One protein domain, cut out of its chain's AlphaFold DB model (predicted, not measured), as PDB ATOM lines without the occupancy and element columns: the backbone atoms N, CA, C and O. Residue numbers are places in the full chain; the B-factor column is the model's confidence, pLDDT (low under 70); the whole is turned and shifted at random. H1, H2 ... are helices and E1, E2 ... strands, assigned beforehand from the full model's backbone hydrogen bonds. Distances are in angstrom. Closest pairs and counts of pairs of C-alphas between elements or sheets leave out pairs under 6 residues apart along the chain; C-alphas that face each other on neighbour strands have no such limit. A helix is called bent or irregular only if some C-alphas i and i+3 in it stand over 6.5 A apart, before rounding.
ATOM      1  N   TRP A   6     110.531 123.166 138.073       81.25
ATOM      2  CA  TRP A   6     109.710 122.052 138.522       81.25
ATOM      3  C   TRP A   6     109.745 121.900 140.041       81.25
ATOM      4  O   TRP A   6     110.774 122.101 140.682       81.25
ATOM      5  N   ASP A   7     108.594 121.552 140.615       71.06
ATOM      6  CA  ASP A   7     108.429 121.302 142.055       71.06
ATOM      7  C   ASP A   7     108.959 119.923 142.488       71.06
ATOM      8  O   ASP A   7     109.298 119.689 143.645       71.06
ATOM      9  N   GLY A   8     109.069 118.991 141.541       68.25
ATOM     10  CA  GLY A   8     109.624 117.671 141.806       68.25
ATOM     11  C   GLY A   8     111.148 117.637 141.719       68.25
ATOM     12  O   GLY A   8     111.787 118.531 141.173       68.25
ATOM     13  N   GLU A   9     111.728 116.566 142.250       73.44
ATOM     14  CA  GLU A   9     113.160 116.301 142.193       73.44
ATOM     15  C   GLU A   9     113.433 115.046 141.367       73.44
ATOM     16  O   GLU A   9     112.790 114.012 141.552       73.44
ATOM     17  N   LEU A  10     114.422 115.125 140.477       77.38
ATOM     18  CA  LEU A  10     114.939 113.953 139.786       77.38
ATOM     19  C   LEU A  10     115.847 113.177 140.733       77.38
ATOM     20  O   LEU A  10     116.783 113.725 141.313       77.38
ATOM     21  N   SER A  11     115.579 111.887 140.866       77.25
ATOM     22  CA  SER A  11     116.458 110.958 141.567       77.25
ATOM     23  C   SER A  11     117.095 110.038 140.543       77.25
ATOM     24  O   SER A  11     116.395 109.311 139.844       77.25
ATOM     25  N   ILE A  12     118.418 110.117 140.430       76.50
ATOM     26  CA  ILE A  12     119.189 109.362 139.445       76.50
ATOM     27  C   ILE A  12     120.078 108.379 140.185       76.50
ATOM     28  O   ILE A  12     120.975 108.778 140.931       76.50
ATOM     29  N   GLU A  13     119.837 107.096 139.947       73.12
ATOM     30  CA  GLU A  13     120.740 106.039 140.382       73.12
ATOM     31  C   GLU A  13     121.995 106.076 139.508       73.12
ATOM     32  O   GLU A  13     121.922 105.979 138.278       73.12
ATOM     33  N   VAL A  14     123.154 106.242 140.138       68.88
ATOM     34  CA  VAL A  14     124.442 106.228 139.449       68.88
ATOM     35  C   VAL A  14     125.180 104.921 139.706       68.88
ATOM     36  O   VAL A  14     125.049 104.290 140.755       68.88
ATOM     37  N   GLY A  15     125.987 104.519 138.724       59.69
ATOM     38  CA  GLY A  15     126.839 103.338 138.829       59.69
ATOM     39  C   GLY A  15     127.853 103.428 139.977       59.69
ATOM     40  O   GLY A  15     128.017 104.457 140.634       59.69
ATOM     41  N   SER A  16     128.556 102.321 140.220       53.84
ATOM     42  CA  SER A  16     129.538 102.211 141.296       53.84
ATOM     43  C   SER A  16     130.553 103.371 141.266       53.84
ATOM     44  O   SER A  16     131.285 103.595 140.307       53.84
ATOM     45  N   TRP A  17     130.593 104.142 142.355       47.66
ATOM     46  CA  TRP A  17     131.496 105.287 142.510       47.66
ATOM     47  C   TRP A  17     132.925 104.867 142.895       47.66
ATOM     48  O   TRP A  17     133.578 105.514 143.716       47.66
ATOM     49  N   ILE A  18     133.432 103.758 142.346       43.78
ATOM     50  CA  ILE A  18     134.827 103.334 142.565       43.78
ATOM     51  C   ILE A  18     135.814 104.298 141.861       43.78
ATOM     52  O   ILE A  18     137.009 104.315 142.156       43.78
ATOM     53  N   SER A  19     135.323 105.219 141.026       45.34
ATOM     54  CA  SER A  19     136.132 106.201 140.293       45.34
ATOM     55  C   SER A  19     136.712 107.355 141.120       45.34
ATOM     56  O   SER A  19     137.538 108.091 140.590       45.34
ATOM     57  N   TYR A  20     136.425 107.496 142.421       41.91
ATOM     58  CA  TYR A  20     137.296 108.358 143.247       41.91
ATOM     59  C   TYR A  20     138.732 107.806 143.338       41.91
ATOM     60  O   TYR A  20     139.661 108.558 143.620       41.91
ATOM     61  N   VAL A  21     138.929 106.511 143.048       41.56
ATOM     62  CA  VAL A  21     140.250 105.866 142.962       41.56
ATOM     63  C   VAL A  21     140.745 105.749 141.508       41.56
ATOM     64  O   VAL A  21     141.944 105.593 141.285       41.56
ATOM     65  N   VAL A  22     139.869 105.900 140.503       46.69
ATOM     66  CA  VAL A  22     140.220 105.821 139.071       46.69
ATOM     67  C   VAL A  22     139.856 107.117 138.344       46.69
ATOM     68  O   VAL A  22     138.724 107.321 137.925       46.69
ATOM     69  N   ALA A  23     140.872 107.964 138.179       51.06
ATOM     70  CA  ALA A  23     141.105 108.844 137.034       51.06
ATOM     71  C   ALA A  23     139.881 109.237 136.173       51.06
ATOM     72  O   ALA A  23     139.676 108.685 135.094       51.06
ATOM     73  N   SER A  24     139.099 110.233 136.592       57.19
ATOM     74  CA  SER A  24     137.919 110.661 135.835       57.19
ATOM     75  C   SER A  24     138.278 111.473 134.572       57.19
ATOM     76  O   SER A  24     138.958 112.500 134.642       57.19
ATOM     77  N   ARG A  25     137.803 110.991 133.412       66.75
ATOM     78  CA  ARG A  25     137.894 111.605 132.069       66.75
ATOM     79  C   ARG A  25     136.499 111.615 131.409       66.75
ATOM     80  O   ARG A  25     136.249 110.808 130.509       66.75
ATOM     81  N   PRO A  26     135.548 112.418 131.920       68.19
ATOM     82  CA  PRO A  26     134.140 112.332 131.534       68.19
ATOM     83  C   PRO A  26     133.905 112.521 130.030       68.19
ATOM     84  O   PRO A  26     133.105 111.789 129.457       68.19
ATOM     85  N   LEU A  27     134.626 113.422 129.351       73.00
ATOM     86  CA  LEU A  27     134.454 113.624 127.905       73.00
ATOM     87  C   LEU A  27     135.015 112.456 127.087       73.00
ATOM     88  O   LEU A  27     134.395 112.032 126.113       73.00
ATOM     89  N   SER A  28     136.162 111.915 127.498       71.88
ATOM     90  CA  SER A  28     136.761 110.733 126.868       71.88
ATOM     91  C   SER A  28     135.875 109.495 127.027       71.88
ATOM     92  O   SER A  28     135.813 108.661 126.128       71.88
ATOM     93  N   MET A  29     135.156 109.375 128.148       72.19
ATOM     94  CA  MET A  29     134.192 108.292 128.361       72.19
ATOM     95  C   MET A  29     132.980 108.419 127.439       72.19
ATOM     96  O   MET A  29     132.537 107.418 126.897       72.19
ATOM     97  N   LEU A  30     132.479 109.628 127.169       74.50
ATOM     98  CA  LEU A  30     131.364 109.812 126.229       74.50
ATOM     99  C   LEU A  30     131.687 109.331 124.808       74.50
ATOM    100  O   LEU A  30     130.785 108.927 124.082       74.50
ATOM    101  N   GLU A  31     132.961 109.334 124.412       72.69
ATOM    102  CA  GLU A  31     133.392 108.806 123.115       72.69
ATOM    103  C   GLU A  31     133.141 107.298 122.975       72.69
ATOM    104  O   GLU A  31     132.856 106.833 121.871       72.69
ATOM    105  N   THR A  32     133.169 106.536 124.074       71.69
ATOM    106  CA  THR A  32     132.874 105.092 124.046       71.69
ATOM    107  C   THR A  32     131.389 104.810 123.806       71.69
ATOM    108  O   THR A  32     131.053 103.768 123.247       71.69
ATOM    109  N   HIS A  33     130.518 105.767 124.142       72.06
ATOM    110  CA  HIS A  33     129.077 105.743 123.867       72.06
ATOM    111  C   HIS A  33     128.717 106.310 122.481       72.06
ATOM    112  O   HIS A  33     127.551 106.332 122.095       72.06
ATOM    113  N   GLY A  34     129.713 106.754 121.707       80.00
ATOM    114  CA  GLY A  34     129.562 107.169 120.316       80.00
ATOM    115  C   GLY A  34     129.781 108.668 120.064       80.00
ATOM    116  O   GLY A  34     129.796 109.496 120.978       80.00
ATOM    117  N   PRO A  35     129.936 109.057 118.785       84.12
ATOM    118  CA  PRO A  35     130.310 110.421 118.403       84.12
ATOM    119  C   PRO A  35     129.240 111.467 118.750       84.12
ATOM    120  O   PRO A  35     129.572 112.622 119.022       84.12
ATOM    121  N   VAL A  36     127.962 111.072 118.775       89.38
ATOM    122  CA  VAL A  36     126.843 111.951 119.152       89.38
ATOM    123  C   VAL A  36     126.957 112.358 120.622       89.38
ATOM    124  O   VAL A  36     126.892 113.547 120.926       89.38
ATOM    125  N   MET A  37     127.230 111.407 121.522       88.38
ATOM    126  CA  MET A  37     127.389 111.678 122.957       88.38
ATOM    127  C   MET A  37     128.577 112.595 123.235       88.38
ATOM    128  O   MET A  37     128.449 113.570 123.977       88.38
ATOM    129  N   LYS A  38     129.715 112.341 122.576       84.94
ATOM    130  CA  LYS A  38     130.883 113.229 122.639       84.94
ATOM    131  C   LYS A  38     130.532 114.653 122.208       84.94
ATOM    132  O   LYS A  38     130.858 115.607 122.907       84.94
ATOM    133  N   THR A  39     129.816 114.794 121.095       88.25
ATOM    134  CA  THR A  39     129.401 116.099 120.561       88.25
ATOM    135  C   THR A  39     128.472 116.845 121.523       88.25
ATOM    136  O   THR A  39     128.648 118.045 121.742       88.25
ATOM    137  N   ILE A  40     127.514 116.144 122.137       91.81
ATOM    138  CA  ILE A  40     126.621 116.713 123.158       91.81
ATOM    139  C   ILE A  40     127.429 117.169 124.379       91.81
ATOM    140  O   ILE A  40     127.246 118.295 124.840       91.81
ATOM    141  N   GLY A  41     128.359 116.343 124.867       88.50
ATOM    142  CA  GLY A  41     129.240 116.691 125.984       88.50
ATOM    143  C   GLY A  41     130.095 117.929 125.704       88.50
ATOM    144  O   GLY A  41     130.108 118.865 126.501       88.50
ATOM    145  N   GLU A  42     130.759 117.984 124.547       85.44
ATOM    146  CA  GLU A  42     131.541 119.153 124.108       85.44
ATOM    147  C   GLU A  42     130.686 120.422 124.025       85.44
ATOM    148  O   GLU A  42     131.106 121.500 124.454       85.44
ATOM    149  N   GLY A  43     129.481 120.300 123.472       89.06
ATOM    150  CA  GLY A  43     128.540 121.402 123.347       89.06
ATOM    151  C   GLY A  43     128.036 121.912 124.692       89.06
ATOM    152  O   GLY A  43     127.992 123.123 124.908       89.06
ATOM    153  N   ALA A  44     127.726 121.009 125.624       89.38
ATOM    154  CA  ALA A  44     127.338 121.384 126.979       89.38
ATOM    155  C   ALA A  44     128.446 122.178 127.675       89.38
ATOM    156  O   ALA A  44     128.195 123.249 128.228       89.38
ATOM    157  N   MET A  45     129.691 121.725 127.535       85.62
ATOM    158  CA  MET A  45     130.866 122.413 128.066       85.62
ATOM    159  C   MET A  45     131.071 123.800 127.450       85.62
ATOM    160  O   MET A  45     131.434 124.745 128.155       85.62
ATOM    161  N   ALA A  46     130.810 123.952 126.148       86.19
ATOM    162  CA  ALA A  46     130.842 125.251 125.476       86.19
ATOM    163  C   ALA A  46     129.812 126.234 126.058       86.19
ATOM    164  O   ALA A  46     130.058 127.439 126.084       86.19
ATOM    165  N   LEU A  47     128.692 125.713 126.563       87.88
ATOM    166  CA  LEU A  47     127.630 126.461 127.230       87.88
ATOM    167  C   LEU A  47     127.795 126.501 128.756       87.88
ATOM    168  O   LEU A  47     126.812 126.718 129.462       87.88
ATOM    169  N   GLN A  48     129.018 126.309 129.268       86.75
ATOM    170  CA  GLN A  48     129.317 126.321 130.706       86.75
ATOM    171  C   GLN A  48     128.391 125.390 131.495       86.75
ATOM    172  O   GLN A  48     127.877 125.762 132.536       86.75
ATOM    173  N   SER A  49     128.108 124.217 130.951       87.31
ATOM    174  CA  SER A  49     127.250 123.193 131.534       87.31
ATOM    175  C   SER A  49     127.933 121.837 131.355       87.31
ATOM    176  O   SER A  49     129.004 121.736 130.758       87.31
ATOM    177  N   GLU A  50     127.342 120.778 131.890       86.75
ATOM    178  CA  GLU A  50     127.876 119.430 131.768       86.75
ATOM    179  C   GLU A  50     126.771 118.448 131.427       86.75
ATOM    180  O   GLU A  50     125.663 118.558 131.942       86.75
ATOM    181  N   PHE A  51     127.070 117.494 130.551       88.75
ATOM    182  CA  PHE A  51     126.154 116.418 130.205       88.75
ATOM    183  C   PHE A  51     126.226 115.321 131.272       88.75
ATOM    184  O   PHE A  51     127.149 114.505 131.281       88.75
ATOM    185  N   LEU A  52     125.279 115.343 132.211       85.94
ATOM    186  CA  LEU A  52     125.327 114.536 133.430       85.94
ATOM    187  C   LEU A  52     124.756 113.138 133.211       85.94
ATOM    188  O   LEU A  52     125.353 112.161 133.663       85.94
ATOM    189  N   TYR A  53     123.621 113.036 132.518       85.31
ATOM    190  CA  TYR A  53     122.879 111.784 132.403       85.31
ATOM    191  C   TYR A  53     122.007 111.747 131.146       85.31
ATOM    192  O   TYR A  53     121.425 112.754 130.749       85.31
ATOM    193  N   LEU A  54     121.895 110.564 130.557       88.06
ATOM    194  CA  LEU A  54     120.940 110.183 129.530       88.06
ATOM    195  C   LEU A  54     120.384 108.808 129.888       88.06
ATOM    196  O   LEU A  54     121.149 107.889 130.183       88.06
ATOM    197  N   CYS A  55     119.067 108.680 129.796       84.88
ATOM    198  CA  CYS A  55     118.350 107.418 129.787       84.88
ATOM    199  C   CYS A  55     117.347 107.439 128.644       84.88
ATOM    200  O   CYS A  55     116.550 108.368 128.535       84.88
ATOM    201  N   GLY A  56     117.395 106.419 127.803       80.94
ATOM    202  CA  GLY A  56     116.416 106.188 126.754       80.94
ATOM    203  C   GLY A  56     116.270 104.698 126.490       80.94
ATOM    204  O   GLY A  56     117.111 103.891 126.898       80.94
ATOM    205  N   VAL A  57     115.182 104.326 125.829       78.81
ATOM    206  CA  VAL A  57     114.876 102.935 125.489       78.81
ATOM    207  C   VAL A  57     115.799 102.431 124.385       78.81
ATOM    208  O   VAL A  57     116.266 101.294 124.463       78.81
ATOM    209  N   THR A  58     116.087 103.253 123.373       80.44
ATOM    210  CA  THR A  58     117.008 102.893 122.283       80.44
ATOM    211  C   THR A  58     118.405 103.434 122.536       80.44
ATOM    212  O   THR A  58     119.380 102.740 122.251       80.44
ATOM    213  N   SER A  59     118.523 104.625 123.131       76.62
ATOM    214  CA  SER A  59     119.826 105.229 123.423       76.62
ATOM    215  C   SER A  59     120.540 104.601 124.625       76.62
ATOM    216  O   SER A  59     121.743 104.798 124.802       76.62
ATOM    217  N   GLY A  60     119.815 103.862 125.470       78.50
ATOM    218  CA  GLY A  60     120.344 103.275 126.697       78.50
ATOM    219  C   GLY A  60     120.784 104.329 127.714       78.50
ATOM    220  O   GLY A  60     120.263 105.446 127.751       78.50
ATOM    221  N   LEU A  61     121.754 103.956 128.553       79.69
ATOM    222  CA  LEU A  61     122.321 104.806 129.598       79.69
ATOM    223  C   LEU A  61     123.650 105.423 129.140       79.69
ATOM    224  O   LEU A  61     124.542 104.719 128.667       79.69
ATOM    225  N   SER A  62     123.807 106.740 129.283       79.62
ATOM    226  CA  SER A  62     125.069 107.463 129.032       79.62
ATOM    227  C   SER A  62     125.185 108.724 129.900       79.62
ATOM    228  O   SER A  62     124.224 109.129 130.542       79.62
ATOM    229  N   GLY A  63     126.350 109.375 129.920       79.00
ATOM    230  CA  GLY A  63     126.548 110.655 130.615       79.00
ATOM    231  C   GLY A  63     127.721 110.642 131.591       79.00
ATOM    232  O   GLY A  63     128.248 109.589 131.946       79.00
ATOM    233  N   ALA A  64     128.126 111.827 132.051       76.62
ATOM    234  CA  ALA A  64     129.261 111.988 132.957       76.62
ATOM    235  C   ALA A  64     129.036 111.400 134.361       76.62
ATOM    236  O   ALA A  64     129.982 111.357 135.137       76.62
ATOM    237  N   MET A  65     127.822 110.969 134.718       72.00
ATOM    238  CA  MET A  65     127.516 110.335 136.009       72.00
ATOM    239  C   MET A  65     127.324 108.811 135.919       72.00
ATOM    240  O   MET A  65     127.090 108.171 136.942       72.00
ATOM    241  N   ILE A  66     127.470 108.196 134.738       63.59
ATOM    242  CA  ILE A  66     127.290 106.747 134.537       63.59
ATOM    243  C   ILE A  66     128.654 106.091 134.290       63.59
ATOM    244  O   ILE A  66     129.067 105.873 133.158       63.59
ATOM    245  N   TRP A  67     129.380 105.813 135.374       55.84
ATOM    246  CA  TRP A  67     130.782 105.364 135.318       55.84
ATOM    247  C   TRP A  67     130.955 103.849 135.199       55.84
ATOM    248  O   TRP A  67     132.001 103.392 134.753       55.84
ATOM    249  N   ASP A  68     129.939 103.087 135.610       49.97
ATOM    250  CA  ASP A  68     130.094 101.663 135.925       49.97
ATOM    251  C   ASP A  68     128.889 100.807 135.518       49.97
ATOM    252  O   ASP A  68     128.752  99.682 135.987       49.97
ATOM    253  N   ALA A  69     127.998 101.310 134.658       47.94
ATOM    254  CA  ALA A  69     127.010 100.436 134.034       47.94
ATOM    255  C   ALA A  69     127.755  99.561 133.011       47.94
ATOM    256  O   ALA A  69     128.359 100.118 132.088       47.94
ATOM    257  N   PRO A  70     127.778  98.218 133.144       42.09
ATOM    258  CA  PRO A  70     128.283  97.375 132.075       42.09
ATOM    259  C   PRO A  70     127.662  97.810 130.746       42.09
ATOM    260  O   PRO A  70     126.447  97.979 130.675       42.09
ATOM    261  N   LEU A  71     128.469  97.902 129.678       44.03
ATOM    262  CA  LEU A  71     128.000  98.133 128.297       44.03
ATOM    263  C   LEU A  71     126.840  97.194 127.877       44.03
ATOM    264  O   LEU A  71     126.212  97.409 126.848       44.03
ATOM    265  N   ALA A  72     126.597  96.135 128.658       37.22
ATOM    266  CA  ALA A  72     125.590  95.107 128.461       37.22
ATOM    267  C   ALA A  72     124.673  94.858 129.680       37.22
ATOM    268  O   ALA A  72     123.906  93.897 129.653       37.22
ATOM    269  N   SER A  73     124.722  95.654 130.759       36.16
ATOM    270  CA  SER A  73     123.712  95.519 131.812       36.16
ATOM    271  C   SER A  73     122.480  96.275 131.368       36.16
ATOM    272  O   SER A  73     122.420  97.502 131.447       36.16
ATOM    273  N   SER A  74     121.497  95.506 130.927       39.19
ATOM    274  CA  SER A  74     120.089  95.859 130.974       39.19
ATOM    275  C   SER A  74     119.707  96.204 132.418       39.19
ATOM    276  O   SER A  74     119.101  95.401 133.126       39.19
ATOM    277  N   VAL A  75     120.113  97.376 132.903       40.62
ATOM    278  CA  VAL A  75     119.346  98.032 133.953       40.62
ATOM    279  C   VAL A  75     118.039  98.341 133.250       40.62
ATOM    280  O   VAL A  75     118.014  99.196 132.367       40.62
ATOM    281  N   GLU A  76     117.013  97.528 133.514       41.00
ATOM    282  CA  GLU A  76     115.678  97.789 132.996       41.00
ATOM    283  C   GLU A  76     115.372  99.250 133.324       41.00
ATOM    284  O   GLU A  76     115.436  99.623 134.502       41.00
ATOM    285  N   PRO A  77     115.151 100.110 132.316       44.22
ATOM    286  CA  PRO A  77     114.816 101.486 132.594       44.22
ATOM    287  C   PRO A  77     113.493 101.447 133.356       44.22
ATOM    288  O   PRO A  77     112.443 101.158 132.789       44.22
ATOM    289  N   LEU A  78     113.546 101.712 134.664       44.69
ATOM    290  CA  LEU A  78     112.356 101.858 135.510       44.69
ATOM    291  C   LEU A  78     111.455 103.000 135.011       44.69
ATOM    292  O   LEU A  78     110.298 103.088 135.403       44.69
ATOM    293  N   SER A  79     111.973 103.846 134.117       53.19
ATOM    294  CA  SER A  79     111.269 104.964 133.519       53.19
ATOM    295  C   SER A  79     111.065 104.738 132.012       53.19
ATOM    296  O   SER A  79     112.051 104.650 131.278       53.19
ATOM    297  N   PRO A  80     109.818 104.679 131.507       53.34
ATOM    298  CA  PRO A  80     109.504 104.565 130.077       53.34
ATOM    299  C   PRO A  80     109.719 105.897 129.327       53.34
ATOM    300  O   PRO A  80     108.936 106.256 128.448       53.34
ATOM    301  N   LEU A  81     110.730 106.676 129.713       72.94
ATOM    302  CA  LEU A  81     110.886 108.074 129.327       72.94
ATOM    303  C   LEU A  81     112.307 108.372 128.883       72.94
ATOM    304  O   LEU A  81     113.264 108.162 129.629       72.94
ATOM    305  N   PHE A  82     112.408 108.975 127.704       86.06
ATOM    306  CA  PHE A  82     113.632 109.612 127.255       86.06
ATOM    307  C   PHE A  82     113.955 110.781 128.193       86.06
ATOM    308  O   PHE A  82     113.161 111.710 128.334       86.06
ATOM    309  N   THR A  83     115.102 110.725 128.860       88.38
ATOM    310  CA  THR A  83     115.523 111.690 129.878       88.38
ATOM    311  C   THR A  83     116.960 112.103 129.624       88.38
ATOM    312  O   THR A  83     117.857 111.267 129.637       88.38
ATOM    313  N   VAL A  84     117.195 113.401 129.462       92.19
ATOM    314  CA  VAL A  84     118.526 114.002 129.343       92.19
ATOM    315  C   VAL A  84     118.686 115.035 130.447       92.19
ATOM    316  O   VAL A  84     117.817 115.885 130.633       92.19
ATOM    317  N   VAL A  85     119.799 114.987 131.174       91.31
ATOM    318  CA  VAL A  85     120.081 115.898 132.285       91.31
ATOM    319  C   VAL A  85     121.412 116.594 132.075       91.31
ATOM    320  O   VAL A  85     122.447 115.965 131.836       91.31
ATOM    321  N   PHE A  86     121.372 117.911 132.223       92.06
ATOM    322  CA  PHE A  86     122.526 118.788 132.173       92.06
ATOM    323  C   PHE A  86     122.714 119.524 133.498       92.06
ATOM    324  O   PHE A  86     121.749 119.837 134.197       92.06
ATOM    325  N   GLY A  87     123.959 119.855 133.830       89.38
ATOM    326  CA  GLY A  87     124.245 120.788 134.918       89.38
ATOM    327  C   GLY A  87     123.658 122.164 134.608       89.38
ATOM    328  O   GLY A  87     123.707 122.617 133.463       89.38
ATOM    329  N   TYR A  88     123.090 122.837 135.605       88.50
ATOM    330  CA  TYR A  88     122.499 124.149 135.367       88.50
ATOM    331  C   TYR A  88     123.551 125.194 134.981       88.50
ATOM    332  O   TYR A  88     124.579 125.336 135.643       88.50
ATOM    333  N   SER A  89     123.248 125.950 133.927       88.75
ATOM    334  CA  SER A  89     123.900 127.213 133.602       88.75
ATOM    335  C   SER A  89     122.922 128.111 132.836       88.75
ATOM    336  O   SER A  89     122.127 127.591 132.045       88.75
ATOM    337  N   PRO A  90     122.985 129.447 132.994       87.69
ATOM    338  CA  PRO A  90     122.065 130.352 132.297       87.69
ATOM    339  C   PRO A  90     122.141 130.228 130.765       87.69
ATOM    340  O   PRO A  90     121.142 130.333 130.057       87.69
ATOM    341  N   THR A  91     123.339 129.976 130.232       89.69
ATOM    342  CA  THR A  91     123.567 129.802 128.791       89.69
ATOM    343  C   THR A  91     123.022 128.485 128.254       89.69
ATOM    344  O   THR A  91     122.554 128.452 127.115       89.69
ATOM    345  N   MET A  92     123.068 127.409 129.045       92.06
ATOM    346  CA  MET A  92     122.465 126.131 128.666       92.06
ATOM    347  C   MET A  92     120.941 126.172 128.790       92.06
ATOM    348  O   MET A  92     120.244 125.620 127.943       92.06
ATOM    349  N   GLU A  93     120.415 126.864 129.799       92.75
ATOM    350  CA  GLU A  93     118.975 127.053 129.968       92.75
ATOM    351  C   GLU A  93     118.362 127.791 128.771       92.75
ATOM    352  O   GLU A  93     117.429 127.282 128.151       92.75
ATOM    353  N   ASP A  94     118.933 128.939 128.377       92.00
ATOM    354  CA  ASP A  94     118.440 129.695 127.215       92.00
ATOM    355  C   ASP A  94     118.548 128.882 125.915       92.00
ATOM    356  O   ASP A  94     117.703 129.008 125.026       92.00
ATOM    357  N   PHE A  95     119.566 128.022 125.799       93.56
ATOM    358  CA  PHE A  95     119.686 127.092 124.681       93.56
ATOM    359  C   PHE A  95     118.552 126.057 124.678       93.56
ATOM    360  O   PHE A  95     117.867 125.915 123.661       93.56
ATOM    361  N   LEU A  96     118.322 125.366 125.798       93.94
ATOM    362  CA  LEU A  96     117.295 124.326 125.903       93.94
ATOM    363  C   LEU A  96     115.884 124.891 125.736       93.94
ATOM    364  O   LEU A  96     115.077 124.284 125.031       93.94
ATOM    365  N   ALA A  97     115.602 126.078 126.281       91.81
ATOM    366  CA  ALA A  97     114.330 126.770 126.074       91.81
ATOM    367  C   ALA A  97     114.015 126.933 124.581       91.81
ATOM    368  O   ALA A  97     112.925 126.593 124.119       91.81
ATOM    369  N   ARG A  98     114.998 127.379 123.791       91.81
ATOM    370  CA  ARG A  98     114.846 127.548 122.337       91.81
ATOM    371  C   ARG A  98     114.776 126.219 121.590       91.81
ATOM    372  O   ARG A  98     114.086 126.146 120.579       91.81
ATOM    373  N   PHE A  99     115.495 125.200 122.057       91.88
ATOM    374  CA  PHE A  99     115.506 123.874 121.438       91.88
ATOM    375  C   PHE A  99     114.162 123.149 121.584       91.88
ATOM    376  O   PHE A  99     113.745 122.464 120.653       91.88
ATOM    377  N   VAL A 100     113.482 123.317 122.724       89.94
ATOM    378  CA  VAL A 100     112.207 122.645 123.027       89.94
ATOM    379  C   VAL A 100     110.986 123.415 122.535       89.94
ATOM    380  O   VAL A 100     110.013 122.790 122.141       89.94
ATOM    381  N   THR A 101     111.036 124.750 122.469       83.62
ATOM    382  CA  THR A 101     109.905 125.578 121.993       83.62
ATOM    383  C   THR A 101     109.225 125.078 120.698       83.62
ATOM    384  O   THR A 101     108.001 125.151 120.629       83.62
ATOM    385  N   PRO A 102     109.940 124.582 119.664       78.12
ATOM    386  CA  PRO A 102     109.295 124.089 118.445       78.12
ATOM    387  C   PRO A 102     108.785 122.636 118.515       78.12
ATOM    388  O   PRO A 102     108.362 122.117 117.483       78.12
ATOM    389  N   LYS A 103     108.866 121.950 119.664       79.00
ATOM    390  CA  LYS A 103     108.662 120.497 119.775       79.00
ATOM    391  C   LYS A 103     107.645 120.154 120.860       79.00
ATOM    392  O   LYS A 103     107.970 120.192 122.039       79.00
ATOM    393  N   ASP A 104     106.455 119.723 120.452       78.56
ATOM    394  CA  ASP A 104     105.384 119.323 121.382       78.56
ATOM    395  C   ASP A 104     105.697 118.019 122.146       78.56
ATOM    396  O   ASP A 104     105.116 117.740 123.191       78.56
ATOM    397  N   GLU A 105     106.624 117.210 121.628       84.25
ATOM    398  CA  GLU A 105     106.995 115.894 122.168       84.25
ATOM    399  C   GLU A 105     108.042 115.968 123.290       84.25
ATOM    400  O   GLU A 105     108.286 114.978 123.989       84.25
ATOM    401  N   LEU A 106     108.673 117.137 123.447       87.88
ATOM    402  CA  LEU A 106     109.720 117.397 124.422       87.88
ATOM    403  C   LEU A 106     109.252 118.418 125.447       87.88
ATOM    404  O   LEU A 106     108.613 119.416 125.128       87.88
ATOM    405  N   VAL A 107     109.665 118.210 126.690       88.81
ATOM    406  CA  VAL A 107     109.495 119.187 127.758       88.81
ATOM    407  C   VAL A 107     110.841 119.389 128.427       88.81
ATOM    408  O   VAL A 107     111.504 118.422 128.790       88.81
ATOM    409  N   ALA A 108     111.249 120.642 128.604       91.50
ATOM    410  CA  ALA A 108     112.410 120.975 129.412       91.50
ATOM    411  C   ALA A 108     112.012 121.796 130.633       91.50
ATOM    412  O   ALA A 108     111.050 122.565 130.594       91.50
ATOM    413  N   GLY A 109     112.775 121.635 131.705       89.56
ATOM    414  CA  GLY A 109     112.571 122.352 132.950       89.56
ATOM    415  C   GLY A 109     113.830 122.399 133.794       89.56
ATOM    416  O   GLY A 109     114.775 121.627 133.611       89.56
ATOM    417  N   VAL A 110     113.830 123.336 134.729       89.62
ATOM    418  CA  VAL A 110     114.827 123.430 135.790       89.62
ATOM    419  C   VAL A 110     114.337 122.583 136.958       89.62
ATOM    420  O   VAL A 110     113.175 122.669 137.337       89.62
ATOM    421  N   THR A 111     115.198 121.763 137.545       85.50
ATOM    422  CA  THR A 111     114.829 120.872 138.652       85.50
ATOM    423  C   THR A 111     116.012 120.637 139.574       85.50
ATOM    424  O   THR A 111     117.169 120.837 139.199       85.50
ATOM    425  N   TRP A 112     115.739 120.172 140.788       81.62
ATOM    426  CA  TRP A 112     116.776 119.540 141.594       81.62
ATOM    427  C   TRP A 112     117.026 118.121 141.092       81.62
ATOM    428  O   TRP A 112     116.095 117.432 140.673       81.62
ATOM    429  N   CYS A 113     118.286 117.700 141.133       79.50
ATOM    430  CA  CYS A 113     118.707 116.346 140.824       79.50
ATOM    431  C   CYS A 113     119.568 115.812 141.969       79.50
ATOM    432  O   CYS A 113     120.636 116.374 142.243       79.50
ATOM    433  N   THR A 114     119.120 114.738 142.619       77.38
ATOM    434  CA  THR A 114     119.927 113.975 143.578       77.38
ATOM    435  C   THR A 114     120.463 112.714 142.916       77.38
ATOM    436  O   THR A 114     119.720 111.935 142.318       77.38
ATOM    437  N   PHE A 115     121.768 112.517 143.052       76.75
ATOM    438  CA  PHE A 115     122.467 111.320 142.612       76.75
ATOM    439  C   PHE A 115     122.584 110.341 143.772       76.75
ATOM    440  O   PHE A 115     123.090 110.697 144.841       76.75
ATOM    441  N   TRP A 116     122.143 109.113 143.542       72.56
ATOM    442  CA  TRP A 116     122.098 108.047 144.534       72.56
ATOM    443  C   TRP A 116     122.996 106.889 144.128       72.56
ATOM    444  O   TRP A 116     123.209 106.628 142.948       72.56
ATOM    445  N   ARG A 117     123.517 106.189 145.131       70.50
ATOM    446  CA  ARG A 117     124.081 104.853 144.971       70.50
ATOM    447  C   ARG A 117     123.456 103.958 146.017       70.50
ATOM    448  O   ARG A 117     123.835 104.045 147.189       70.50
ATOM    449  N   ALA A 118     122.563 103.086 145.584       70.25
ATOM    450  CA  ALA A 118     121.667 102.336 146.440       70.25
ATOM    451  C   ALA A 118     120.979 103.284 147.440       70.25
ATOM    452  O   ALA A 118     120.164 104.119 147.068       70.25
ATOM    453  N   ASP A 119     121.339 103.197 148.713       73.31
ATOM    454  CA  ASP A 119     120.793 104.000 149.804       73.31
ATOM    455  C   ASP A 119     121.636 105.241 150.153       73.31
ATOM    456  O   ASP A 119     121.265 106.016 151.036       73.31
ATOM    457  N   LEU A 120     122.767 105.457 149.471       69.06
ATOM    458  CA  LEU A 120     123.686 106.553 149.763       69.06
ATOM    459  C   LEU A 120     123.469 107.747 148.814       69.06
ATOM    460  O   LEU A 120     123.751 107.620 147.618       69.06
ATOM    461  N   PRO A 121     123.071 108.932 149.317       71.25
ATOM    462  CA  PRO A 121     123.049 110.147 148.513       71.25
ATOM    463  C   PRO A 121     124.483 110.621 148.276       71.25
ATOM    464  O   PRO A 121     125.234 110.892 149.216       71.25
ATOM    465  N   LEU A 122     124.872 110.725 147.011       71.06
ATOM    466  CA  LEU A 122     126.218 111.135 146.615       71.06
ATOM    467  C   LEU A 122     126.337 112.649 146.468       71.06
ATOM    468  O   LEU A 122     127.382 113.232 146.749       71.06
ATOM    469  N   GLY A 123     125.262 113.290 146.017       71.00
ATOM    470  CA  GLY A 123     125.226 114.724 145.797       71.00
ATOM    471  C   GLY A 123     123.876 115.176 145.276       71.00
ATOM    472  O   GLY A 123     123.109 114.389 144.727       71.00
ATOM    473  N   LYS A 124     123.602 116.465 145.451       74.88
ATOM    474  CA  LYS A 124     122.393 117.127 144.974       74.88
ATOM    475  C   LYS A 124     122.777 118.420 144.281       74.88
ATOM    476  O   LYS A 124     123.661 119.127 144.766       74.88
ATOM    477  N   CYS A 125     122.120 118.727 143.173       79.31
ATOM    478  CA  CYS A 125     122.429 119.918 142.398       79.31
ATOM    479  C   CYS A 125     121.219 120.470 141.645       79.31
ATOM    480  O   CYS A 125     120.255 119.743 141.387       79.31
ATOM    481  N   LYS A 126     121.286 121.751 141.278       85.06
ATOM    482  CA  LYS A 126     120.371 122.348 140.307       85.06
ATOM    483  C   LYS A 126     120.740 121.854 138.906       85.06
ATOM    484  O   LYS A 126     121.899 121.929 138.488       85.06
ATOM    485  N   ALA A 127     119.753 121.342 138.185       88.88
ATOM    486  CA  ALA A 127     119.930 120.707 136.891       88.88
ATOM    487  C   ALA A 127     118.872 121.178 135.890       88.88
ATOM    488  O   ALA A 127     117.793 121.649 136.250       88.88
ATOM    489  N   LEU A 128     119.209 121.032 134.616       92.44
ATOM    490  CA  LEU A 128     118.299 121.200 133.496       92.44
ATOM    491  C   LEU A 128     117.924 119.813 133.003       92.44
ATOM    492  O   LEU A 128     118.801 119.012 132.679       92.44
ATOM    493  N   ALA A 129     116.634 119.536 132.946       91.62
ATOM    494  CA  ALA A 129     116.111 118.256 132.524       91.62
ATOM    495  C   ALA A 129     115.314 118.429 131.239       91.62
ATOM    496  O   ALA A 129     114.475 119.318 131.142       91.62
ATOM    497  N   LEU A 130     115.590 117.573 130.267       92.38
ATOM    498  CA  LEU A 130     114.864 117.443 129.016       92.38
ATOM    499  C   LEU A 130     114.223 116.056 129.006       92.38
ATOM    500  O   LEU A 130     114.923 115.047 129.065       92.38
ATOM    501  N   LEU A 131     112.901 116.025 128.947       88.88
ATOM    502  CA  LEU A 131     112.092 114.818 129.011       88.88
ATOM    503  C   LEU A 131     111.306 114.653 127.711       88.88
ATOM    504  O   LEU A 131     110.733 115.619 127.205       88.88
ATOM    505  N   GLY A 132     111.259 113.433 127.192       86.00
ATOM    506  CA  GLY A 132     110.446 113.041 126.046       86.00
ATOM    507  C   GLY A 132     109.443 111.960 126.429       86.00
ATOM    508  O   GLY A 132     109.776 111.014 127.146       86.00
ATOM    509  N   SER A 133     108.210 112.090 125.941       71.56
ATOM    510  CA  SER A 133     107.181 111.064 126.137       71.56
ATOM    511  C   SER A 133     107.251 110.007 125.030       71.56
ATOM    512  O   SER A 133     107.062 110.315 123.855       71.56
ATOM    513  N   LEU A 134     107.522 108.749 125.382       62.97
ATOM    514  CA  LEU A 134     107.472 107.634 124.430       62.97
ATOM    515  C   LEU A 134     106.019 107.160 124.233       62.97
ATOM    516  O   LEU A 134     105.230 107.214 125.180       62.97
ATOM    517  N   PRO A 135     105.629 106.692 123.029       67.31
ATOM    518  CA  PRO A 135     106.445 106.429 121.836       67.31
ATOM    519  C   PRO A 135     106.520 107.612 120.854       67.31
ATOM    520  O   PRO A 135     106.827 107.408 119.684       67.31
ATOM    521  N   LEU A 136     106.156 108.825 121.280       72.88
ATOM    522  CA  LEU A 136     106.026 109.965 120.369       72.88
ATOM    523  C   LEU A 136     107.383 110.437 119.839       72.88
ATOM    524  O   LEU A 136     107.443 110.935 118.724       72.88
ATOM    525  N   ILE A 137     108.456 110.220 120.604       82.12
ATOM    526  CA  ILE A 137     109.796 110.686 120.262       82.12
ATOM    527  C   ILE A 137     110.670 109.609 119.603       82.12
ATOM    528  O   ILE A 137     110.790 108.488 120.098       82.12
ATOM    529  N   ASP A 138     111.343 109.990 118.517       87.56
ATOM    530  CA  ASP A 138     112.506 109.280 117.975       87.56
ATOM    531  C   ASP A 138     113.767 109.755 118.721       87.56
ATOM    532  O   ASP A 138     114.255 110.872 118.506       87.56
ATOM    533  N   GLU A 139     114.261 108.927 119.651       88.44
ATOM    534  CA  GLU A 139     115.402 109.265 120.516       88.44
ATOM    535  C   GLU A 139     116.668 109.566 119.702       88.44
ATOM    536  O   GLU A 139     117.351 110.559 119.967       88.44
ATOM    537  N   ASP A 140     116.965 108.760 118.680       89.00
ATOM    538  CA  ASP A 140     118.191 108.881 117.886       89.00
ATOM    539  C   ASP A 140     118.170 110.146 117.022       89.00
ATOM    540  O   ASP A 140     119.171 110.877 116.936       89.00
ATOM    541  N   ALA A 141     117.018 110.451 116.416       90.94
ATOM    542  CA  ALA A 141     116.820 111.691 115.672       90.94
ATOM    543  C   ALA A 141     116.920 112.914 116.595       90.94
ATOM    544  O   ALA A 141     117.608 113.886 116.262       90.94
ATOM    545  N   CYS A 142     116.302 112.851 117.779       91.62
ATOM    546  CA  CYS A 142     116.353 113.926 118.768       91.62
ATOM    547  C   CYS A 142     117.785 114.192 119.250       91.62
ATOM    548  O   CYS A 142     118.227 115.346 119.259       91.62
ATOM    549  N   LEU A 143     118.537 113.147 119.603       93.12
ATOM    550  CA  LEU A 143     119.929 113.258 120.049       93.12
ATOM    551  C   LEU A 143     120.841 113.793 118.943       93.12
ATOM    552  O   LEU A 143     121.692 114.647 119.201       93.12
ATOM    553  N   SER A 144     120.637 113.352 117.702       93.62
ATOM    554  CA  SER A 144     121.384 113.853 116.545       93.62
ATOM    555  C   SER A 144     121.111 115.337 116.292       93.62
ATOM    556  O   SER A 144     122.034 116.114 116.025       93.62
ATOM    557  N   GLU A 145     119.855 115.767 116.409       93.94
ATOM    558  CA  GLU A 145     119.487 117.173 116.264       93.94
ATOM    559  C   GLU A 145     120.031 118.031 117.409       93.94
ATOM    560  O   GLU A 145     120.547 119.123 117.162       93.94
ATOM    561  N   LEU A 146     119.974 117.526 118.645       94.38
ATOM    562  CA  LEU A 146     120.550 118.173 119.821       94.38
ATOM    563  C   LEU A 146     122.060 118.369 119.653       94.38
ATOM    564  O   LEU A 146     122.561 119.478 119.830       94.38
ATOM    565  N   ALA A 147     122.778 117.324 119.234       93.06
ATOM    566  CA  ALA A 147     124.213 117.374 118.958       93.06
ATOM    567  C   ALA A 147     124.559 118.401 117.871       93.06
ATOM    568  O   ALA A 147     125.523 119.162 118.007       93.06
ATOM    569  N   ARG A 148     123.758 118.467 116.801       93.31
ATOM    570  CA  ARG A 148     123.923 119.459 115.731       93.31
ATOM    571  C   ARG A 148     123.706 120.881 116.252       93.31
ATOM    572  O   ARG A 148     124.562 121.735 116.046       93.31
ATOM    573  N   ALA A 149     122.609 121.122 116.969       92.88
ATOM    574  CA  ALA A 149     122.284 122.436 117.522       92.88
ATOM    575  C   ALA A 149     123.334 122.923 118.537       92.88
ATOM    576  O   ALA A 149     123.668 124.108 118.570       92.88
ATOM    577  N   LEU A 150     123.888 122.009 119.336       91.00
ATOM    578  CA  LEU A 150     124.978 122.287 120.270       91.00
ATOM    579  C   LEU A 150     126.315 122.551 119.559       91.00
ATOM    580  O   LEU A 150     127.086 123.409 119.990       91.00
ATOM    581  N   SER A 151     126.587 121.866 118.446       86.62
ATOM    582  CA  SER A 151     127.803 122.083 117.649       86.62
ATOM    583  C   SER A 151     127.883 123.497 117.077       86.62
ATOM    584  O   SER A 151     128.966 124.082 117.036       86.62
ATOM    585  N   ASP A 152     126.739 124.080 116.720       84.12
ATOM    586  CA  ASP A 152     126.645 125.461 116.231       84.12
ATOM    587  C   ASP A 152     126.969 126.501 117.325       84.12
ATOM    588  O   ASP A 152     127.178 127.682 117.039       84.12
ATOM    589  N   LYS A 153     127.028 126.078 118.596       75.94
ATOM    590  CA  LYS A 153     127.296 126.922 119.770       75.94
ATOM    591  C   LYS A 153     128.718 126.804 120.312       75.94
ATOM    592  O   LYS A 153     128.973 127.310 121.402       75.94
ATOM    593  N   LYS A 154     129.653 126.191 119.575       65.12
ATOM    594  CA  LYS A 154     131.069 126.049 119.972       65.12
ATOM    595  C   LYS A 154     131.738 127.418 120.225       65.12
ATOM    596  O   LYS A 154     132.371 127.998 119.350       65.12
ATOM    597  N   LEU A 155     131.602 127.933 121.450       60.00
ATOM    598  CA  LEU A 155     132.265 129.129 121.977       60.00
ATOM    599  C   LEU A 155     133.754 128.853 122.193       60.00
ATOM    600  O   LEU A 155     134.121 127.775 122.650       60.00
ATOM    601  N   GLY A 156     134.607 129.839 121.906       52.84
ATOM    602  CA  GLY A 156     136.063 129.716 121.703       52.84
ATOM    603  C   GLY A 156     136.948 129.124 122.814       52.84
ATOM    604  O   GLY A 156     138.159 129.197 122.675       52.84
ATOM    605  N   ASN A 157     136.400 128.509 123.864       60.16
ATOM    606  CA  ASN A 157     137.133 127.853 124.956       60.16
ATOM    607  C   ASN A 157     136.645 126.420 125.268       60.16
ATOM    608  O   ASN A 157     137.111 125.812 126.232       60.16
ATOM    609  N   TRP A 158     135.740 125.848 124.463       59.06
ATOM    610  CA  TRP A 158     135.172 124.501 124.675       59.06
ATOM    611  C   TRP A 158     136.218 123.373 124.717       59.06
ATOM    612  O   TRP A 158     135.967 122.308 125.273       59.06
ATOM    613  N   GLN A 159     137.405 123.612 124.153       60.91
ATOM    614  CA  GLN A 159     138.500 122.647 124.100       60.91
ATOM    615  C   GLN A 159     139.326 122.585 125.386       60.91
ATOM    616  O   GLN A 159     140.058 121.621 125.557       60.91
ATOM    617  N   ILE A 160     139.242 123.563 126.297       61.59
ATOM    618  CA  ILE A 160     140.081 123.599 127.514       61.59
ATOM    619  C   ILE A 160     139.859 122.372 128.425       61.59
ATOM    620  O   ILE A 160     140.840 121.788 128.888       61.59
ATOM    621  N   PRO A 161     138.617 121.914 128.670       59.25
ATOM    622  CA  PRO A 161     138.365 120.712 129.465       59.25
ATOM    623  C   PRO A 161     138.840 119.430 128.767       59.25
ATOM    624  O   PRO A 161     139.465 118.582 129.397       59.25
ATOM    625  N   TYR A 162     138.622 119.323 127.452       61.84
ATOM    626  CA  TYR A 162     139.134 118.213 126.640       61.84
ATOM    627  C   TYR A 162     140.669 118.202 126.586       61.84
ATOM    628  O   TYR A 162     141.303 117.149 126.643       61.84
ATOM    629  N   PHE A 163     141.285 119.383 126.526       64.75
ATOM    630  CA  PHE A 163     142.727 119.573 126.611       64.75
ATOM    631  C   PHE A 163     143.236 119.065 127.960       64.75
ATOM    632  O   PHE A 163     144.152 118.252 127.988       64.75
ATOM    633  N   ALA A 164     142.603 119.435 129.075       65.12
ATOM    634  CA  ALA A 164     142.977 118.914 130.388       65.12
ATOM    635  C   ALA A 164     142.976 117.369 130.403       65.12
ATOM    636  O   ALA A 164     143.996 116.762 130.732       65.12
ATOM    637  N   GLU A 165     141.906 116.728 129.924       69.62
ATOM    638  CA  GLU A 165     141.849 115.262 129.833       69.62
ATOM    639  C   GLU A 165     142.929 114.675 128.915       69.62
ATOM    640  O   GLU A 165     143.548 113.666 129.262       69.62
ATOM    641  N   THR A 166     143.187 115.297 127.761       64.88
ATOM    642  CA  THR A 166     144.178 114.834 126.773       64.88
ATOM    643  C   THR A 166     145.589 114.803 127.363       64.88
ATOM    644  O   THR A 166     146.331 113.850 127.131       64.88
ATOM    645  N   TYR A 167     145.939 115.794 128.187       65.75
ATOM    646  CA  TYR A 167     147.239 115.880 128.867       65.75
ATOM    647  C   TYR A 167     147.289 115.107 130.196       65.75
ATOM    648  O   TYR A 167     148.263 115.213 130.939       65.75
ATOM    649  N   GLY A 168     146.266 114.295 130.483       58.91
ATOM    650  CA  GLY A 168     146.226 113.409 131.646       58.91
ATOM    651  C   GLY A 168     145.743 114.076 132.932       58.91
ATOM    652  O   GLY A 168     145.836 113.462 133.994       58.91
ATOM    653  N   PHE A 169     145.210 115.300 132.864       61.19
ATOM    654  CA  PHE A 169     144.529 115.898 134.004       61.19
ATOM    655  C   PHE A 169     143.170 115.232 134.199       61.19
ATOM    656  O   PHE A 169     142.398 115.038 133.260       61.19
ATOM    657  N   LEU A 170     142.899 114.880 135.449       61.69
ATOM    658  CA  LEU A 170     141.656 114.256 135.865       61.69
ATOM    659  C   LEU A 170     140.644 115.342 136.205       61.69
ATOM    660  O   LEU A 170     140.988 116.339 136.845       61.69
ATOM    661  N   ARG A 171     139.396 115.144 135.793       64.44
ATOM    662  CA  ARG A 171     138.304 116.084 136.037       64.44
ATOM    663  C   ARG A 171     137.095 115.326 136.556       64.44
ATOM    664  O   ARG A 171     136.600 114.433 135.876       64.44
ATOM    665  N   ALA A 172     136.624 115.674 137.749       62.81
ATOM    666  CA  ALA A 172     135.300 115.261 138.205       62.81
ATOM    667  C   ALA A 172     134.230 116.112 137.498       62.81
ATOM    668  O   ALA A 172     134.554 117.228 137.076       62.81
ATOM    669  N   PRO A 173     132.979 115.633 137.386       63.66
ATOM    670  CA  PRO A 173     131.875 116.471 136.948       63.66
ATOM    671  C   PRO A 173     131.834 117.768 137.768       63.66
ATOM    672  O   PRO A 173     131.889 117.741 139.000       63.66
ATOM    673  N   VAL A 174     131.825 118.908 137.084       63.25
ATOM    674  CA  VAL A 174     131.781 120.243 137.673       63.25
ATOM    675  C   VAL A 174     130.380 120.799 137.479       63.25
ATOM    676  O   VAL A 174     129.993 121.179 136.376       63.25
ATOM    677  N   MET A 175     129.649 120.926 138.583       62.62
ATOM    678  CA  MET A 175     128.418 121.703 138.596       62.62
ATOM    679  C   MET A 175     128.761 123.176 138.355       62.62
ATOM    680  O   MET A 175     129.480 123.795 139.136       62.62
ATOM    681  N   PHE A 176     128.244 123.735 137.267       53.66
ATOM    682  CA  PHE A 176     128.454 125.129 136.880       53.66
ATOM    683  C   PHE A 176     127.463 126.088 137.544       53.66
ATOM    684  O   PHE A 176     127.207 127.160 137.011       53.66
ATOM    685  N   GLU A 177     126.897 125.707 138.690       60.84
ATOM    686  CA  GLU A 177     125.876 126.483 139.385       60.84
ATOM    687  C   GLU A 177     126.416 127.888 139.698       60.84
ATOM    688  O   GLU A 177     127.210 128.098 140.613       60.84
ATOM    689  N   THR A 178     126.034 128.854 138.860       51.97
ATOM    690  CA  THR A 178     126.416 130.265 138.995       51.97
ATOM    691  C   THR A 178     125.499 131.012 139.952       51.97
ATOM    692  O   THR A 178     125.765 132.169 140.284       51.97
ATOM    693  N   ASP A 179     124.412 130.371 140.373       58.94
ATOM    694  CA  ASP A 179     123.461 130.948 141.303       58.94
ATOM    695  C   ASP A 179     124.076 131.007 142.696       58.94
ATOM    696  O   ASP A 179     124.814 130.122 143.142       58.94
ATOM    697  N   ARG A 180     123.762 132.080 143.419       51.06
ATOM    698  CA  ARG A 180     124.141 132.174 144.822       51.06
ATOM    699  C   ARG A 180     123.346 131.120 145.577       51.06
ATOM    700  O   ARG A 180     122.142 131.258 145.763       51.06
ATOM    701  N   THR A 181     124.037 130.097 146.068       48.59
ATOM    702  CA  THR A 181     123.461 129.035 146.911       48.59
ATOM    703  C   THR A 181     122.659 129.587 148.097       48.59
ATOM    704  O   THR A 181     121.711 128.953 148.558       48.59
ATOM    705  N   SER A 182     123.008 130.791 148.564       46.12
ATOM    706  CA  SER A 182     122.274 131.559 149.573       46.12
ATOM    707  C   SER A 182     120.848 131.902 149.137       46.12
ATOM    708  O   SER A 182     119.917 131.676 149.902       46.12
ATOM    709  N   ASP A 183     120.675 132.397 147.914       50.84
ATOM    710  CA  ASP A 183     119.391 132.877 147.400       50.84
ATOM    711  C   ASP A 183     118.446 131.689 147.144       50.84
ATOM    712  O   ASP A 183     117.286 131.720 147.548       50.84
ATOM    713  N   LEU A 184     118.979 130.573 146.632       53.16
ATOM    714  CA  LEU A 184     118.234 129.320 146.447       53.16
ATOM    715  C   LEU A 184     117.766 128.696 147.773       53.16
ATOM    716  O   LEU A 184     116.654 128.174 147.867       53.16
ATOM    717  N   MET A 185     118.597 128.742 148.822       51.03
ATOM    718  CA  MET A 185     118.181 128.275 150.151       51.03
ATOM    719  C   MET A 185     117.140 129.189 150.788       51.03
ATOM    720  O   MET A 185     116.244 128.697 151.473       51.03
ATOM    721  N   ILE A 186     117.246 130.499 150.562       56.41
ATOM    722  CA  ILE A 186     116.257 131.474 151.020       56.41
ATOM    723  C   ILE A 186     114.913 131.206 150.340       56.41
ATOM    724  O   ILE A 186     113.914 131.113 151.045       56.41
ATOM    725  N   GLU A 187     114.875 130.997 149.025       61.62
ATOM    726  CA  GLU A 187     113.639 130.646 148.308       61.62
ATOM    727  C   GLU A 187     113.018 129.346 148.825       61.62
ATOM    728  O   GLU A 187     111.836 129.316 149.164       61.62
ATOM    729  N   LYS A 188     113.824 128.289 148.987       59.59
ATOM    730  CA  LYS A 188     113.352 127.007 149.527       59.59
ATOM    731  C   LYS A 188     112.795 127.136 150.950       59.59
ATOM    732  O   LYS A 188     111.781 126.524 151.279       59.59
ATOM    733  N   GLN A 189     113.461 127.907 151.810       61.88
ATOM    734  CA  GLN A 189     112.983 128.174 153.169       61.88
ATOM    735  C   GLN A 189     111.692 128.994 153.137       61.88
ATOM    736  O   GLN A 189     110.725 128.615 153.793       61.88
ATOM    737  N   LEU A 190     111.646 130.068 152.348       62.00
ATOM    738  CA  LEU A 190     110.469 130.923 152.200       62.00
ATOM    739  C   LEU A 190     109.242 130.131 151.751       62.00
ATOM    740  O   LEU A 190     108.172 130.334 152.310       62.00
ATOM    741  N   GLU A 191     109.393 129.201 150.812       60.62
ATOM    742  CA  GLU A 191     108.319 128.289 150.401       60.62
ATOM    743  C   GLU A 191     107.892 127.327 151.504       60.62
ATOM    744  O   GLU A 191     106.699 127.134 151.703       60.62
ATOM    745  N   SER A 192     108.831 126.763 152.269       62.19
ATOM    746  CA  SER A 192     108.479 125.881 153.393       62.19
ATOM    747  C   SER A 192     107.673 126.590 154.492       62.19
ATOM    748  O   SER A 192     106.989 125.937 155.277       62.19
ATOM    749  N   PHE A 193     107.727 127.927 154.531       62.88
ATOM    750  CA  PHE A 193     106.907 128.769 155.400       62.88
ATOM    751  C   PHE A 193     105.568 129.196 154.771       62.88
ATOM    752  O   PHE A 193     104.739 129.780 155.476       62.88
ATOM    753  N   GLN A 194     105.323 128.935 153.482       61.53
ATOM    754  CA  GLN A 194     104.037 129.242 152.856       61.53
ATOM    755  C   GLN A 194     102.989 128.214 153.295       61.53
ATOM    756  O   GLN A 194     103.081 127.026 153.009       61.53
ATOM    757  N   LEU A 195     101.982 128.690 154.024       63.28
ATOM    758  CA  LEU A 195     100.774 127.935 154.345       63.28
ATOM    759  C   LEU A 195      99.820 127.985 153.141       63.28
ATOM    760  O   LEU A 195      99.834 128.960 152.388       63.28
ATOM    761  N   ASP A 196      98.909 127.015 153.018       59.88
ATOM    762  CA  ASP A 196      97.882 126.993 151.955       59.88
ATOM    763  C   ASP A 196      97.071 128.303 151.876       59.88
ATOM    764  O   ASP A 196      96.647 128.745 150.809       59.88
ATOM    765  N   ALA A 197      96.888 128.976 153.018       57.06
ATOM    766  CA  ALA A 197      96.218 130.272 153.100       57.06
ATOM    767  C   ALA A 197      97.009 131.417 152.434       57.06
ATOM    768  O   ALA A 197      96.407 132.382 151.961       57.06
ATOM    769  N   THR A 198      98.339 131.319 152.382       58.25
ATOM    770  CA  THR A 198      99.244 132.344 151.844       58.25
ATOM    771  C   THR A 198      99.314 132.303 150.312       58.25
ATOM    772  O   THR A 198      99.467 133.351 149.683       58.25
ATOM    773  N   HIS A 199      99.093 131.133 149.699       57.38
ATOM    774  CA  HIS A 199      98.999 130.967 148.238       57.38
ATOM    775  C   HIS A 199      97.880 131.818 147.611       57.38
ATOM    776  O   HIS A 199      98.045 132.372 146.528       57.38
ATOM    777  N   ASN A 200      96.758 132.008 148.314       56.69
ATOM    778  CA  ASN A 200      95.645 132.833 147.823       56.69
ATOM    779  C   ASN A 200      95.988 134.329 147.709       56.69
ATOM    780  O   ASN A 200      95.300 135.058 146.998       56.69
ATOM    781  N   VAL A 201      97.017 134.795 148.426       61.44
ATOM    782  CA  VAL A 201      97.430 136.209 148.461       61.44
ATOM    783  C   VAL A 201      98.643 136.463 147.566       61.44
ATOM    784  O   VAL A 201      98.726 137.517 146.941       61.44
ATOM    785  N   LEU A 202      99.575 135.508 147.495       57.44
ATOM    786  CA  LEU A 202     100.804 135.620 146.701       57.44
ATOM    787  C   LEU A 202     100.630 135.162 145.242       57.44
ATOM    788  O   LEU A 202     101.432 135.546 144.393       57.44
ATOM    789  N   GLY A 203      99.566 134.414 144.936       53.66
ATOM    790  CA  GLY A 203      99.348 133.801 143.627       53.66
ATOM    791  C   GLY A 203      99.879 132.362 143.564       53.66
ATOM    792  O   GLY A 203     100.448 131.868 144.538       53.66
ATOM    793  N   PRO A 204      99.656 131.652 142.442       54.16
ATOM    794  CA  PRO A 204     100.148 130.288 142.278       54.16
ATOM    795  C   PRO A 204     101.679 130.257 142.349       54.16
ATOM    796  O   PRO A 204     102.342 131.189 141.890       54.16
ATOM    797  N   SER A 205     102.229 129.175 142.905       55.81
ATOM    798  CA  SER A 205     103.675 128.953 142.930       55.81
ATOM    799  C   SER A 205     104.254 129.090 141.513       55.81
ATOM    800  O   SER A 205     103.646 128.583 140.564       55.81
ATOM    801  N   PRO A 206     105.422 129.738 141.336       60.03
ATOM    802  CA  PRO A 206     106.101 129.778 140.042       60.03
ATOM    803  C   PRO A 206     106.553 128.382 139.585       60.03
ATOM    804  O   PRO A 206     106.960 128.214 138.435       60.03
ATOM    805  N   ARG A 207     106.491 127.381 140.475       62.25
ATOM    806  CA  ARG A 207     106.846 126.003 140.170       62.25
ATOM    807  C   ARG A 207     105.696 125.260 139.516       62.25
ATOM    808  O   ARG A 207     104.575 125.237 140.020       62.25
ATOM    809  N   LEU A 208     106.006 124.598 138.412       72.56
ATOM    810  CA  LEU A 208     105.103 123.659 137.765       72.56
ATOM    811  C   LEU A 208     105.354 122.259 138.319       72.56
ATOM    812  O   LEU A 208     106.479 121.899 138.659       72.56
ATOM    813  N   SER A 209     104.315 121.436 138.395       68.38
ATOM    814  CA  SER A 209     104.525 120.024 138.698       68.38
ATOM    815  C   SER A 209     105.382 119.382 137.602       68.38
ATOM    816  O   SER A 209     105.284 119.765 136.432       68.38
ATOM    817  N   LEU A 210     106.197 118.387 137.974       67.19
ATOM    818  CA  LEU A 210     106.883 117.551 136.986       67.19
ATOM    819  C   LEU A 210     105.859 117.023 135.972       67.19
ATOM    820  O   LEU A 210     104.732 116.711 136.380       67.19
ATOM    821  N   PRO A 211     106.216 116.905 134.680       67.75
ATOM    822  CA  PRO A 211     105.301 116.393 133.673       67.75
ATOM    823  C   PRO A 211     104.642 115.076 134.122       67.75
ATOM    824  O   PRO A 211     105.311 114.236 134.728       67.75
ATOM    825  N   PRO A 212     103.340 114.877 133.847       58.25
ATOM    826  CA  PRO A 212     102.527 113.827 134.472       58.25
ATOM    827  C   PRO A 212     103.046 112.411 134.217       58.25
ATOM    828  O   PRO A 212     102.823 111.517 135.024       58.25
ATOM    829  N   PHE A 213     103.788 112.208 133.131       61.66
ATOM    830  CA  PHE A 213     104.415 110.931 132.826       61.66
ATOM    831  C   PHE A 213     105.560 110.556 133.789       61.66
ATOM    832  O   PHE A 213     105.872 109.378 133.907       61.66
ATOM    833  N   TYR A 214     106.140 111.517 134.518       55.25
ATOM    834  CA  TYR A 214     107.169 111.282 135.540       55.25
ATOM    835  C   TYR A 214     106.575 111.046 136.944       55.25
ATOM    836  O   TYR A 214     107.248 110.527 137.822       55.25
ATOM    837  N   GLN A 215     105.304 111.399 137.181       47.47
ATOM    838  CA  GLN A 215     104.665 111.323 138.509       47.47
ATOM    839  C   GLN A 215     104.233 109.901 138.928       47.47
ATOM    840  O   GLN A 215     103.598 109.738 139.969       47.47
TER     841      GLN A 215
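AT A GLANCE: This is residues 6 to 215 of the 217 residues of an uncharacterized protein of Jonquetella anthropi E3_33 E1 (UniProt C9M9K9). A twisted sheet of six strands folds back on itself into two leaves, E1 and E5 facing E4, E2 and E3, with E6 as the hinge; H3 and H4 lie over one of its faces. H2 and H5 pack on H3, H6 packs on H2, and a tail with H7 and H8 reaches away at the other end, where residues 185 to 190 of H7 stick out. The printed part has 210 residues, with eight named helices and six named strands, in the order E1 H1 H2 H3 E2 E3 E4 H4 E5 E6 H5 H6 H7 H8. The class is mixed, and so is the sheet, E1 E5 E6 E4 E2 E3; the whole is compact, with a radius of gyration of the C-alphas of 17.6 A and spans of 57 by 39 by 38 A.

HOW THE PARTS SIT: E1, residues 6 to 13, an edge strand, is parallel to E5, residues 106 to 117, with N 10 and O 112 2.9 A apart. H1, residues 17 to 20, is not on the sheet and is irregular, but only just: C-alphas 17 and 20 are 6.6 A apart. H2, residues 26 to 32, only grazes the sheet; it forms a helical hairpin with H3, residues 35 to 46, at a shallow tilt of 17 degrees, the closest C-alphas being those of Leu 30 and Lys 38, 5.0 A, and H3 touching with residues 37 to 42 alone. E2, residues 51 to 56, forms a hairpin with E3, residues 60 to 62, with N 54 and O 62 2.7 A apart. H3 lies over E2, only just, with 3 C-alphas on it, at a height over the sheet of 8.9 A. E4, residues 81 to 87, is antiparallel to E2, N 83 to O 55 2.8 A, and to E6, residues 120 to 133, N 84 to O 130 2.8 A. H4, residues 90 to 100, on the same face as H3, lies over E5 and E6, 9.2 A over the sheet. E4, H4 and E5 make a split strand-helix-strand unit, two parallel strands with E6 between them, its crossover right-handed. E5 and E6 form a hairpin, N 113 to O 125 2.8 A, and bend by 84 degrees at residue 110 and 91 degrees at residue 126. H5, residues 139 to 151, grazes the sheet and touches H3 at a steep tilt of 42 degrees, Gly 43 and Leu 150 having the closest C-alphas, 4.8 A. H6, residues 159 to 166, touches H2 about perpendicular, at 73 degrees, Leu 27 and Tyr 162 having the closest C-alphas, 6.7 A. H7, residues 181 to 192, and H8, residues 196 to 202, touch no helix. Every O i to N i+4 pair is within hydrogen-bond range in H3 to H7, 2 of 3 in H2 and 1 of 3 in H8, with 1 of 4 O i to N i+3 pairs; H1 is too short for such a pair.

IN THESE COORDINATES: E1 begins at C-alpha 6, (109.710, 122.052, 138.522), and H8 ends at C-alpha 202, (100.804, 135.620, 146.701). E6 measures 29.2 A, E5 28.0 A and H5 18.1 A.

THE WHOLE: The farthest C-alphas, of Tyr 167 and Ala 197, are 58.3 A apart. The printed part has no cut; the links E3 to E4 and H6 to H7 are long. The mean pLDDT of the printed part is 71.8, and residues 154 to 207 are among those under 70.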